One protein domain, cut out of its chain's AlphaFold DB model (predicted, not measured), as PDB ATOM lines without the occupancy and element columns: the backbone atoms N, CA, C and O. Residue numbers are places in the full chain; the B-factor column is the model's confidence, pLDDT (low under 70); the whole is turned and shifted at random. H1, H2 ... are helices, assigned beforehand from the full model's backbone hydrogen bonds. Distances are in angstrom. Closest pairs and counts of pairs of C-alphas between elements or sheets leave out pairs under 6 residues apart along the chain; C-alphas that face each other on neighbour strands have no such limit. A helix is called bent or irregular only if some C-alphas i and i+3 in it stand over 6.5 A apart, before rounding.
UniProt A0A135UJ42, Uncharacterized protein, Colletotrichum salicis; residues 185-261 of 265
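Overview. This is residues 185 to 261 of the 265 residues of an uncharacterized protein of Colletotrichum salicis (UniProt A0A135UJ42). One long helix, H3, runs through the angle of an L made by two shorter helices, H1 and H2, and its second half continues well past them. The unnamed first stretch of the printed part, residues 185 to 197, folds back on itself on the side of H3 away from H2 and then leads into H1; its C-alphas lie 10 to 17 A from the mean of all C-alphas. The printed part has 77 residues with three named helices in the order H1, H2, H3 and no named strand; its class is all helix, 51 residues being in the helices. It is compact, with a radius of gyration of the C-alphas of 12.9 A, and spans 36 by 31 by 25 A along its three main axes.

Arrangement. The longest helix is H3, residues 234 to 256. H1, residues 198 to 212, touches it with residues 201 to 205 alone, beside residues 239 to 243 of H3; the closest C-alphas, those of Val 201 and Leu 239, are 6.3 A apart. H1 and H3 run opposite ways at a steep tilt of 65 degrees. H2, residues 217 to 229, touches H3 with residues 221 to 224 alone, beside residues 240 to 244 of H3; the closest C-alphas, those of Leu 221 and Val 240, are 6.8 A apart. H2 and H3 run opposite ways at a steep tilt of 62 degrees. H1 and H2 touch and are about perpendicular, at 84 degrees. Their closest C-alphas are those of Ala 209 and Leu 220, 5.7 A apart, and H2 touches H1 with residues 217 to 220 alone. The helix packing is mostly crossed, with no shallow tilt among the three touching pairs. Every O i to N i+4 pair is within hydrogen-bond range in H1 and H3, and 5 of 9 are in H2. Outside the helices, residues 187 to 188 pair with residues 191 to 192, antiparallel.

Along the chain. H3 measures 33.3 A from C-alpha 234 at (2.390, -15.520, 27.766) to C-alpha 256 at (-29.037, -13.921, 16.908). H1 is 21.2 A from first to last C-alpha and begins with C-alpha 198 at (-7.880, -11.105, 13.785). H2 is 19.9 A long and is irregular: C-alphas 226 and 229 are 7.4 A apart, against about 5 A in a regular helix.

Size, cuts and confidence. The two C-alphas farthest apart are those of Asn 233 and Gln 258, at 36.5 A. The printed part has no cut. The links H1 to H2 and H2 to H3 are both tight, with 4 residues each. The mean pLDDT of the printed part is 71.5, and 28 residues are under 70, among them residues 215 to 232 and 187 to 190; the mean for H2 is 62.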
ATOM      1  N   SER A 185      -9.346  -4.905  18.007       68.75
ATOM      2  CA  SER A 185      -8.371  -4.805  19.091       68.75
ATOM      3  C   SER A 185      -8.528  -5.970  20.066       68.75
ATOM      4  O   SER A 185      -9.624  -6.203  20.583       68.75
ATOM      5  N   PHE A 186      -7.437  -6.665  20.376       71.50
ATOM      6  CA  PHE A 186      -7.409  -7.655  21.452       71.50
ATOM      7  C   PHE A 186      -6.868  -7.016  22.722       71.50
ATOM      8  O   PHE A 186      -5.900  -6.258  22.682       71.50
ATOM      9  N   LYS A 187      -7.503  -7.318  23.855       67.00
ATOM     10  CA  LYS A 187      -7.023  -6.900  25.172       67.00
ATOM     11  C   LYS A 187      -6.590  -8.126  25.965       67.00
ATOM     12  O   LYS A 187      -7.339  -9.098  26.048       67.00
ATOM     13  N   TYR A 188      -5.416  -8.052  26.578       66.69
ATOM     14  CA  TYR A 188      -4.951  -9.014  27.565       66.69
ATOM     15  C   TYR A 188      -4.742  -8.284  28.888       66.69
ATOM     16  O   TYR A 188      -4.055  -7.269  28.934       66.69
ATOM     17  N   ASP A 189      -5.419  -8.751  29.936       66.38
ATOM     18  CA  ASP A 189      -5.387  -8.141  31.274       66.38
ATOM     19  C   ASP A 189      -5.692  -6.625  31.289       66.38
ATOM     20  O   ASP A 189      -5.059  -5.821  31.961       66.38
ATOM     21  N   GLY A 190      -6.664  -6.211  30.468       64.62
ATOM     22  CA  GLY A 190      -7.085  -4.810  30.342       64.62
ATOM     23  C   GLY A 190      -6.218  -3.948  29.416       64.62
ATOM     24  O   GLY A 190      -6.650  -2.859  29.039       64.62
ATOM     25  N   VAL A 191      -5.058  -4.441  28.974       71.12
ATOM     26  CA  VAL A 191      -4.142  -3.729  28.071       71.12
ATOM     27  C   VAL A 191      -4.388  -4.152  26.625       71.12
ATOM     28  O   VAL A 191      -4.471  -5.341  26.324       71.12
ATOM     29  N   VAL A 192      -4.513  -3.181  25.713       71.06
ATOM     30  CA  VAL A 192      -4.608  -3.454  24.268       71.06
ATOM     31  C   VAL A 192      -3.275  -4.010  23.783       71.06
ATOM     32  O   VAL A 192      -2.239  -3.378  23.974       71.06
ATOM     33  N   VAL A 193      -3.304  -5.177  23.144       71.50
ATOM     34  CA  VAL A 193      -2.114  -5.792  22.558       71.50
ATOM     35  C   VAL A 193      -1.846  -5.123  21.204       71.50
ATOM     36  O   VAL A 193      -2.671  -5.253  20.293       71.50
ATOM     37  N   PRO A 194      -0.734  -4.382  21.044       66.56
ATOM     38  CA  PRO A 194      -0.429  -3.702  19.791       66.56
ATOM     39  C   PRO A 194      -0.140  -4.719  18.680       66.56
ATOM     40  O   PRO A 194       0.466  -5.761  18.925       66.56
ATOM     41  N   ASN A 195      -0.550  -4.400  17.448       68.19
ATOM     42  CA  ASN A 195      -0.346  -5.213  16.236       68.19
ATOM     43  C   ASN A 195      -0.978  -6.616  16.259       68.19
ATOM     44  O   ASN A 195      -0.657  -7.449  15.412       68.19
ATOM     45  N   MET A 196      -1.876  -6.897  17.204       69.19
ATOM     46  CA  MET A 196      -2.644  -8.137  17.211       69.19
ATOM     47  C   MET A 196      -3.956  -7.892  16.476       69.19
ATOM     48  O   MET A 196      -4.826  -7.193  16.987       69.19
ATOM     49  N   ASN A 197      -4.063  -8.435  15.266       71.69
ATOM     50  CA  ASN A 197      -5.270  -8.367  14.448       71.69
ATOM     51  C   ASN A 197      -5.901  -9.755  14.294       71.69
ATOM     52  O   ASN A 197      -5.240 -10.756  14.569       71.69
ATOM     53  N   ALA A 198      -7.162  -9.832  13.866       69.88
ATOM     54  CA  ALA A 198      -7.880 -11.105  13.785       69.88
ATOM     55  C   ALA A 198      -7.161 -12.127  12.886       69.88
ATOM     56  O   ALA A 198      -6.972 -13.269  13.301       69.88
ATOM     57  N   ASP A 199      -6.653 -11.693  11.731       73.06
ATOM     58  CA  ASP A 199      -5.901 -12.554  10.808       73.06
ATOM     59  C   ASP A 199      -4.599 -13.073  11.417       73.06
ATOM     60  O   ASP A 199      -4.242 -14.237  11.253       73.06
ATOM     61  N   VAL A 200      -3.899 -12.228  12.180       77.62
ATOM     62  CA  VAL A 200      -2.657 -12.611  12.867       77.62
ATOM     63  C   VAL A 200      -2.946 -13.657  13.939       77.62
ATOM     64  O   VAL A 200      -2.197 -14.622  14.071       77.62
ATOM     65  N   VAL A 201      -4.040 -13.484  14.688       75.62
ATOM     66  CA  VAL A 201      -4.496 -14.436  15.709       75.62
ATOM     67  C   VAL A 201      -4.837 -15.778  15.070       75.62
ATOM     68  O   VAL A 201      -4.359 -16.806  15.538       75.62
ATOM     69  N   ILE A 202      -5.607 -15.782  13.982       74.50
ATOM     70  CA  ILE A 202      -6.010 -17.017  13.298       74.50
ATOM     71  C   ILE A 202      -4.793 -17.718  12.691       74.50
ATOM     72  O   ILE A 202      -4.573 -18.893  12.970       74.50
ATOM     73  N   ALA A 203      -3.940 -16.997  11.959       76.88
ATOM     74  CA  ALA A 203      -2.737 -17.571  11.363       76.88
ATOM     75  C   ALA A 203      -1.779 -18.134  12.426       76.88
ATOM     76  O   ALA A 203      -1.166 -19.184  12.232       76.88
ATOM     77  N   GLN A 204      -1.637 -17.466  13.576       77.75
ATOM     78  CA  GLN A 204      -0.862 -18.009  14.693       77.75
ATOM     79  C   GLN A 204      -1.517 -19.268  15.261       77.75
ATOM     80  O   GLN A 204      -0.824 -20.266  15.447       77.75
ATOM     81  N   ALA A 205      -2.830 -19.254  15.492       73.62
ATOM     82  CA  ALA A 205      -3.573 -20.400  16.010       73.62
ATOM     83  C   ALA A 205      -3.469 -21.631  15.101       73.62
ATOM     84  O   ALA A 205      -3.222 -22.729  15.593       73.62
ATOM     85  N   GLU A 206      -3.592 -21.451  13.786       75.50
ATOM     86  CA  GLU A 206      -3.442 -22.521  12.798       75.50
ATOM     87  C   GLU A 206      -2.025 -23.097  12.790       75.50
ATOM     88  O   GLU A 206      -1.855 -24.316  12.809       75.50
ATOM     89  N   ASN A 207      -1.000 -22.239  12.841       78.00
ATOM     90  CA  ASN A 207       0.389 -22.685  12.942       78.00
ATOM     91  C   ASN A 207       0.627 -23.492  14.226       78.00
ATOM     92  O   ASN A 207       1.228 -24.563  14.174       78.00
ATOM     93  N   TYR A 208       0.120 -23.025  15.371       73.50
ATOM     94  CA  TYR A 208       0.222 -23.767  16.628       73.50
ATOM     95  C   TYR A 208      -0.515 -25.108  16.557       73.50
ATOM     96  O   TYR A 208       0.070 -26.139  16.890       73.50
ATOM     97  N   ALA A 209      -1.749 -25.134  16.050       70.69
ATOM     98  CA  ALA A 209      -2.510 -26.368  15.885       70.69
ATOM     99  C   ALA A 209      -1.768 -27.378  14.991       70.69
ATOM    100  O   ALA A 209      -1.640 -28.546  15.360       70.69
ATOM    101  N   ALA A 210      -1.192 -26.914  13.877       72.75
ATOM    102  CA  ALA A 210      -0.399 -27.744  12.974       72.75
ATOM    103  C   ALA A 210       0.860 -28.312  13.651       72.75
ATOM    104  O   ALA A 210       1.166 -29.490  13.477       72.75
ATOM    105  N   THR A 211       1.568 -27.516  14.466       75.06
ATOM    106  CA  THR A 211       2.769 -27.993  15.182       75.06
ATOM    107  C   THR A 211       2.471 -29.082  16.211       75.06
ATOM    108  O   THR A 211       3.310 -29.952  16.436       75.06
ATOM    109  N   VAL A 212       1.281 -29.058  16.813       74.56
ATOM    110  CA  VAL A 212       0.852 -30.024  17.838       74.56
ATOM    111  C   VAL A 212       0.085 -31.205  17.215       74.56
ATOM    112  O   VAL A 212      -0.257 -32.161  17.905       74.56
ATOM    113  N   GLY A 213      -0.151 -31.188  15.898       71.50
ATOM    114  CA  GLY A 213      -0.901 -32.232  15.193       71.50
ATOM    115  C   GLY A 213      -2.402 -32.226  15.505       71.50
ATOM    116  O   GLY A 213      -3.059 -33.257  15.381       71.50
ATOM    117  N   LEU A 214      -2.941 -31.081  15.929       72.75
ATOM    118  CA  LEU A 214      -4.359 -30.900  16.232       72.75
ATOM    119  C   LEU A 214      -5.146 -30.582  14.956       72.75
ATOM    120  O   LEU A 214      -4.630 -29.964  14.023       72.75
ATOM    121  N   ALA A 215      -6.422 -30.972  14.932       63.56
ATOM    122  CA  ALA A 215      -7.335 -30.771  13.804       63.56
ATOM    123  C   ALA A 215      -7.840 -29.312  13.694       63.56
ATOM    124  O   ALA A 215      -9.036 -29.066  13.565       63.56
ATOM    125  N   GLY A 216      -6.929 -28.340  13.769       64.31
ATOM    126  CA  GLY A 216      -7.226 -26.911  13.659       64.31
ATOM    127  C   GLY A 216      -7.489 -26.203  14.993       64.31
ATOM    128  O   GLY A 216      -7.113 -26.677  16.068       64.31
ATOM    129  N   VAL A 217      -8.110 -25.025  14.903       61.88
ATOM    130  CA  VAL A 217      -8.288 -24.071  16.015       61.88
ATOM    131  C   VAL A 217      -9.195 -24.614  17.127       61.88
ATOM    132  O   VAL A 217      -8.931 -24.353  18.298       61.88
ATOM    133  N   ASP A 218     -10.215 -25.411  16.798       61.81
ATOM    134  CA  ASP A 218     -11.098 -26.015  17.809       61.81
ATOM    135  C   ASP A 218     -10.338 -27.006  18.709       61.81
ATOM    136  O   ASP A 218     -10.493 -26.982  19.928       61.81
ATOM    137  N   GLY A 219      -9.438 -27.813  18.129       61.91
ATOM    138  CA  GLY A 219      -8.577 -28.713  18.904       61.91
ATOM    139  C   GLY A 219      -7.580 -27.956  19.785       61.91
ATOM    140  O   GLY A 219      -7.263 -28.399  20.886       61.91
ATOM    141  N   LEU A 220      -7.117 -26.784  19.335       65.81
ATOM    142  CA  LEU A 220      -6.299 -25.883  20.148       65.81
ATOM    143  C   LEU A 220      -7.095 -25.390  21.368       65.81
ATOM    144  O   LEU A 220      -6.623 -25.490  22.494       65.81
ATOM    145  N   LEU A 221      -8.320 -24.899  21.172       66.81
ATOM    146  CA  LEU A 221      -9.163 -24.431  22.274       66.81
ATOM    147  C   LEU A 221      -9.452 -25.533  23.298       66.81
ATOM    148  O   LEU A 221      -9.404 -25.257  24.491       66.81
ATOM    149  N   GLU A 222      -9.686 -26.771  22.857       68.62
ATOM    150  CA  GLU A 222      -9.882 -27.916  23.751       68.62
ATOM    151  C   GLU A 222      -8.638 -28.172  24.619       68.62
ATOM    152  O   GLU A 222      -8.728 -28.143  25.846       68.62
ATOM    153  N   VAL A 223      -7.454 -28.287  24.007       66.19
ATOM    154  CA  VAL A 223      -6.186 -28.527  24.725       66.19
ATOM    155  C   VAL A 223      -5.833 -27.391  25.691       66.19
ATOM    156  O   VAL A 223      -5.333 -27.632  26.790       66.19
ATOM    157  N   TYR A 224      -6.085 -26.140  25.305       63.91
ATOM    158  CA  TYR A 224      -5.775 -24.984  26.148       63.91
ATOM    159  C   TYR A 224      -6.877 -24.645  27.161       63.91
ATOM    160  O   TYR A 224      -6.588 -23.969  28.151       63.91
ATOM    161  N   SER A 225      -8.098 -25.164  26.997       64.44
ATOM    162  CA  SER A 225      -9.144 -25.063  28.023       64.44
ATOM    163  C   SER A 225      -8.750 -25.796  29.315       64.44
ATOM    164  O   SER A 225      -9.046 -25.312  30.410       64.44
ATOM    165  N   ASP A 226      -7.962 -26.872  29.208       61.69
ATOM    166  CA  ASP A 226      -7.369 -27.582  30.350       61.69
ATOM    167  C   ASP A 226      -6.247 -26.774  31.033       61.69
ATOM    168  O   ASP A 226      -5.980 -26.927  32.228       61.69
ATOM    169  N   LEU A 227      -5.613 -25.844  30.307       56.53
ATOM    170  CA  LEU A 227      -4.541 -24.967  30.802       56.53
ATOM    171  C   LEU A 227      -5.056 -23.717  31.538       56.53
ATOM    172  O   LEU A 227      -4.241 -22.915  32.009       56.53
ATOM    173  N   ARG A 228      -6.380 -23.573  31.730       54.91
ATOM    174  CA  ARG A 228      -7.047 -22.475  32.473       54.91
ATOM    175  C   ARG A 228      -6.482 -22.243  33.887       54.91
ATOM    176  O   ARG A 228      -6.683 -21.177  34.463       54.91
ATOM    177  N   GLY A 229      -5.723 -23.204  34.420       53.81
ATOM    178  CA  GLY A 229      -4.925 -23.101  35.648       53.81
ATOM    179  C   GLY A 229      -3.587 -22.345  35.540       53.81
ATOM    180  O   GLY A 229      -2.825 -22.354  36.503       53.81
ATOM    181  N   GLY A 230      -3.275 -21.697  34.412       54.84
ATOM    182  CA  GLY A 230      -2.063 -20.882  34.254       54.84
ATOM    183  C   GLY A 230      -0.860 -21.629  33.672       54.84
ATOM    184  O   GLY A 230       0.279 -21.267  33.970       54.84
ATOM    185  N   GLY A 231      -1.093 -22.650  32.847       55.59
ATOM    186  CA  GLY A 231      -0.052 -23.282  32.033       55.59
ATOM    187  C   GLY A 231       0.061 -22.627  30.648       55.59
ATOM    188  O   GLY A 231      -0.906 -22.068  30.144       55.59
ATOM    189  N   GLY A 232       1.252 -22.662  30.046       64.50
ATOM    190  CA  GLY A 232       1.527 -22.072  28.726       64.50
ATOM    191  C   GLY A 232       2.265 -20.731  28.780       64.50
ATOM    192  O   GLY A 232       2.256 -20.033  29.803       64.50
ATOM    193  N   ASN A 233       2.933 -20.397  27.675       75.00
ATOM    194  CA  ASN A 233       3.693 -19.156  27.506       75.00
ATOM    195  C   ASN A 233       2.743 -17.944  27.418       75.00
ATOM    196  O   ASN A 233       1.595 -18.080  27.003       75.00
ATOM    197  N   GLU A 234       3.210 -16.744  27.760       77.44
ATOM    198  CA  GLU A 234       2.390 -15.520  27.766       77.44
ATOM    199  C   GLU A 234       1.687 -15.292  26.419       77.44
ATOM    200  O   GLU A 234       0.490 -15.024  26.355       77.44
ATOM    201  N   ARG A 235       2.413 -15.512  25.316       75.94
ATOM    202  CA  ARG A 235       1.872 -15.402  23.952       75.94
ATOM    203  C   ARG A 235       0.739 -16.390  23.676       75.94
ATOM    204  O   ARG A 235      -0.227 -16.026  23.017       75.94
ATOM    205  N   GLU A 236       0.845 -17.610  24.193       74.81
ATOM    206  CA  GLU A 236      -0.184 -18.641  24.032       74.81
ATOM    207  C   GLU A 236      -1.433 -18.272  24.829       74.81
ATOM    208  O   GLU A 236      -2.541 -18.391  24.323       74.81
ATOM    209  N   ARG A 237      -1.277 -17.722  26.039       76.69
ATOM    210  CA  ARG A 237      -2.417 -17.250  26.842       76.69
ATOM    211  C   ARG A 237      -3.144 -16.091  26.179       76.69
ATOM    212  O   ARG A 237      -4.371 -16.046  26.201       76.69
ATOM    213  N   VAL A 238      -2.397 -15.151  25.600       78.69
ATOM    214  CA  VAL A 238      -2.973 -14.037  24.839       78.69
ATOM    215  C   VAL A 238      -3.743 -14.572  23.630       78.69
ATOM    216  O   VAL A 238      -4.878 -14.157  23.403       78.69
ATOM    217  N   LEU A 239      -3.156 -15.521  22.895       78.00
ATOM    218  CA  LEU A 239      -3.773 -16.166  21.739       78.00
ATOM    219  C   LEU A 239      -5.062 -16.910  22.111       78.00
ATOM    220  O   LEU A 239      -6.099 -16.692  21.493       78.00
ATOM    221  N   VAL A 240      -5.029 -17.735  23.157       78.38
ATOM    222  CA  VAL A 240      -6.196 -18.489  23.640       78.38
ATOM    223  C   VAL A 240      -7.304 -17.538  24.070       78.38
ATOM    224  O   VAL A 240      -8.435 -17.678  23.622       78.38
ATOM    225  N   ARG A 241      -6.983 -16.495  24.843       79.44
ATOM    226  CA  ARG A 241      -7.970 -15.488  25.257       79.44
ATOM    227  C   ARG A 241      -8.570 -14.736  24.066       79.44
ATOM    228  O   ARG A 241      -9.752 -14.388  24.069       79.44
ATOM    229  N   ALA A 242      -7.763 -14.471  23.040       78.31
ATOM    230  CA  ALA A 242      -8.217 -13.858  21.800       78.31
ATOM    231  C   ALA A 242      -9.217 -14.758  21.052       78.31
ATOM    232  O   ALA A 242     -10.271 -14.265  20.625       78.31
ATOM    233  N   LEU A 243      -8.916 -16.056  20.957       76.56
ATOM    234  CA  LEU A 243      -9.769 -17.079  20.348       76.56
ATOM    235  C   LEU A 243     -11.053 -17.324  21.147       76.56
ATOM    236  O   LEU A 243     -12.127 -17.365  20.561       76.56
ATOM    237  N   GLU A 244     -10.990 -17.388  22.478       79.00
ATOM    238  CA  GLU A 244     -12.181 -17.464  23.336       79.00
ATOM    239  C   GLU A 244     -13.115 -16.275  23.089       79.00
ATOM    240  O   GLU A 244     -14.325 -16.441  22.955       79.00
ATOM    241  N   GLY A 245     -12.556 -15.068  22.949       78.19
ATOM    242  CA  GLY A 245     -13.336 -13.891  22.579       78.19
ATOM    243  C   GLY A 245     -13.935 -13.973  21.168       78.19
ATOM    244  O   GLY A 245     -15.040 -13.484  20.966       78.19
ATOM    245  N   MET A 246     -13.231 -14.577  20.191       78.00
ATOM    246  CA  MET A 246     -13.804 -14.865  18.857       78.00
ATOM    247  C   MET A 246     -14.996 -15.807  18.982       78.00
ATOM    248  O   MET A 246     -16.059 -15.514  18.444       78.00
ATOM    249  N   ARG A 247     -14.828 -16.897  19.732       78.50
ATOM    250  CA  ARG A 247     -15.856 -17.920  19.892       78.50
ATOM    251  C   ARG A 247     -17.087 -17.395  20.620       78.50
ATOM    252  O   ARG A 247     -18.206 -17.703  20.236       78.50
ATOM    253  N   ASP A 248     -16.894 -16.568  21.643       80.12
ATOM    254  CA  ASP A 248     -17.999 -15.923  22.351       80.12
ATOM    255  C   ASP A 248     -18.790 -14.992  21.415       80.12
ATOM    256  O   ASP A 248     -20.018 -15.034  21.408       80.12
ATOM    257  N   ASP A 249     -18.112 -14.205  20.570       80.50
ATOM    258  CA  ASP A 249     -18.763 -13.378  19.542       80.50
ATOM    259  C   ASP A 249     -19.551 -14.251  18.534       80.50
ATOM    260  O   ASP A 249     -20.701 -13.940  18.217       80.50
ATOM    261  N   GLU A 250     -18.988 -15.376  18.081       79.06
ATOM    262  CA  GLU A 250     -19.668 -16.346  17.205       79.06
ATOM    263  C   GLU A 250     -20.903 -16.965  17.856       79.06
ATOM    264  O   GLU A 250     -21.954 -17.016  17.223       79.06
ATOM    265  N   ASP A 251     -20.826 -17.366  19.125       79.31
ATOM    266  CA  ASP A 251     -21.972 -17.899  19.865       79.31
ATOM    267  C   ASP A 251     -23.112 -16.867  19.936       79.31
ATOM    268  O   ASP A 251     -24.286 -17.201  19.745       79.31
ATOM    269  N   TRP A 252     -22.783 -15.592  20.190       80.06
ATOM    270  CA  TRP A 252     -23.763 -14.499  20.170       80.06
ATOM    271  C   TRP A 252     -24.390 -14.317  18.790       80.06
ATOM    272  O   TRP A 252     -25.608 -14.139  18.689       80.06
ATOM    273  N   GLN A 253     -23.584 -14.394  17.735       80.81
ATOM    274  CA  GLN A 253     -24.058 -14.306  16.359       80.81
ATOM    275  C   GLN A 253     -24.958 -15.489  16.011       80.81
ATOM    276  O   GLN A 253     -26.066 -15.270  15.533       80.81
ATOM    277  N   MET A 254     -24.571 -16.714  16.358       76.69
ATOM    278  CA  MET A 254     -25.381 -17.909  16.135       76.69
ATOM    279  C   MET A 254     -26.720 -17.835  16.871       76.69
ATOM    280  O   MET A 254     -27.752 -18.212  16.315       76.69
ATOM    281  N   MET A 255     -26.744 -17.318  18.102       76.44
ATOM    282  CA  MET A 255     -28.000 -17.107  18.825       76.44
ATOM    283  C   MET A 255     -28.895 -16.056  18.155       76.44
ATOM    284  O   MET A 255     -30.118 -16.206  18.170       76.44
ATOM    285  N   MET A 256     -28.309 -14.997  17.589       78.00
ATOM    286  CA  MET A 256     -29.037 -13.921  16.908       78.00
ATOM    287  C   MET A 256     -29.569 -14.378  15.544       78.00
ATOM    288  O   MET A 256     -30.765 -14.293  15.267       78.00
ATOM    289  N   PHE A 257     -28.677 -14.907  14.713       77.81
ATOM    290  CA  PHE A 257     -28.887 -15.223  13.305       77.81
ATOM    291  C   PHE A 257     -29.211 -16.705  13.075       77.81
ATOM    292  O   PHE A 257     -28.969 -17.237  11.997       77.81
ATOM    293  N   GLN A 258     -29.758 -17.385  14.088       75.44
ATOM    294  CA  GLN A 258     -30.260 -18.763  13.995       75.44
ATOM    295  C   GLN A 258     -29.235 -19.768  13.436       75.44
ATOM    296  O   GLN A 258     -29.549 -20.593  12.583       75.44
ATOM    297  N   GLY A 259     -28.005 -19.706  13.944       69.00
ATOM    298  CA  GLY A 259     -26.904 -20.595  13.566       69.00
ATOM    299  C   GLY A 259     -25.945 -20.020  12.524       69.00
ATOM    300  O   GLY A 259     -24.978 -20.689  12.181       69.00
ATOM    301  N   MET A 260     -26.175 -18.794  12.050       70.81
ATOM    302  CA  MET A 260     -25.258 -18.094  11.145       70.81
ATOM    303  C   MET A 260     -24.304 -17.170  11.913       70.81
ATOM    304  O   MET A 260     -24.613 -16.701  13.010       70.81
ATOM    305  N   THR A 261     -23.152 -16.883  11.312       73.56
ATOM    306  CA  THR A 261     -22.194 -15.884  11.801       73.56
ATOM    307  C   THR A 261     -22.132 -14.702  10.834       73.56
ATOM    308  O   THR A 261     -22.587 -14.781   9.697       73.56
TER     309      THR A 261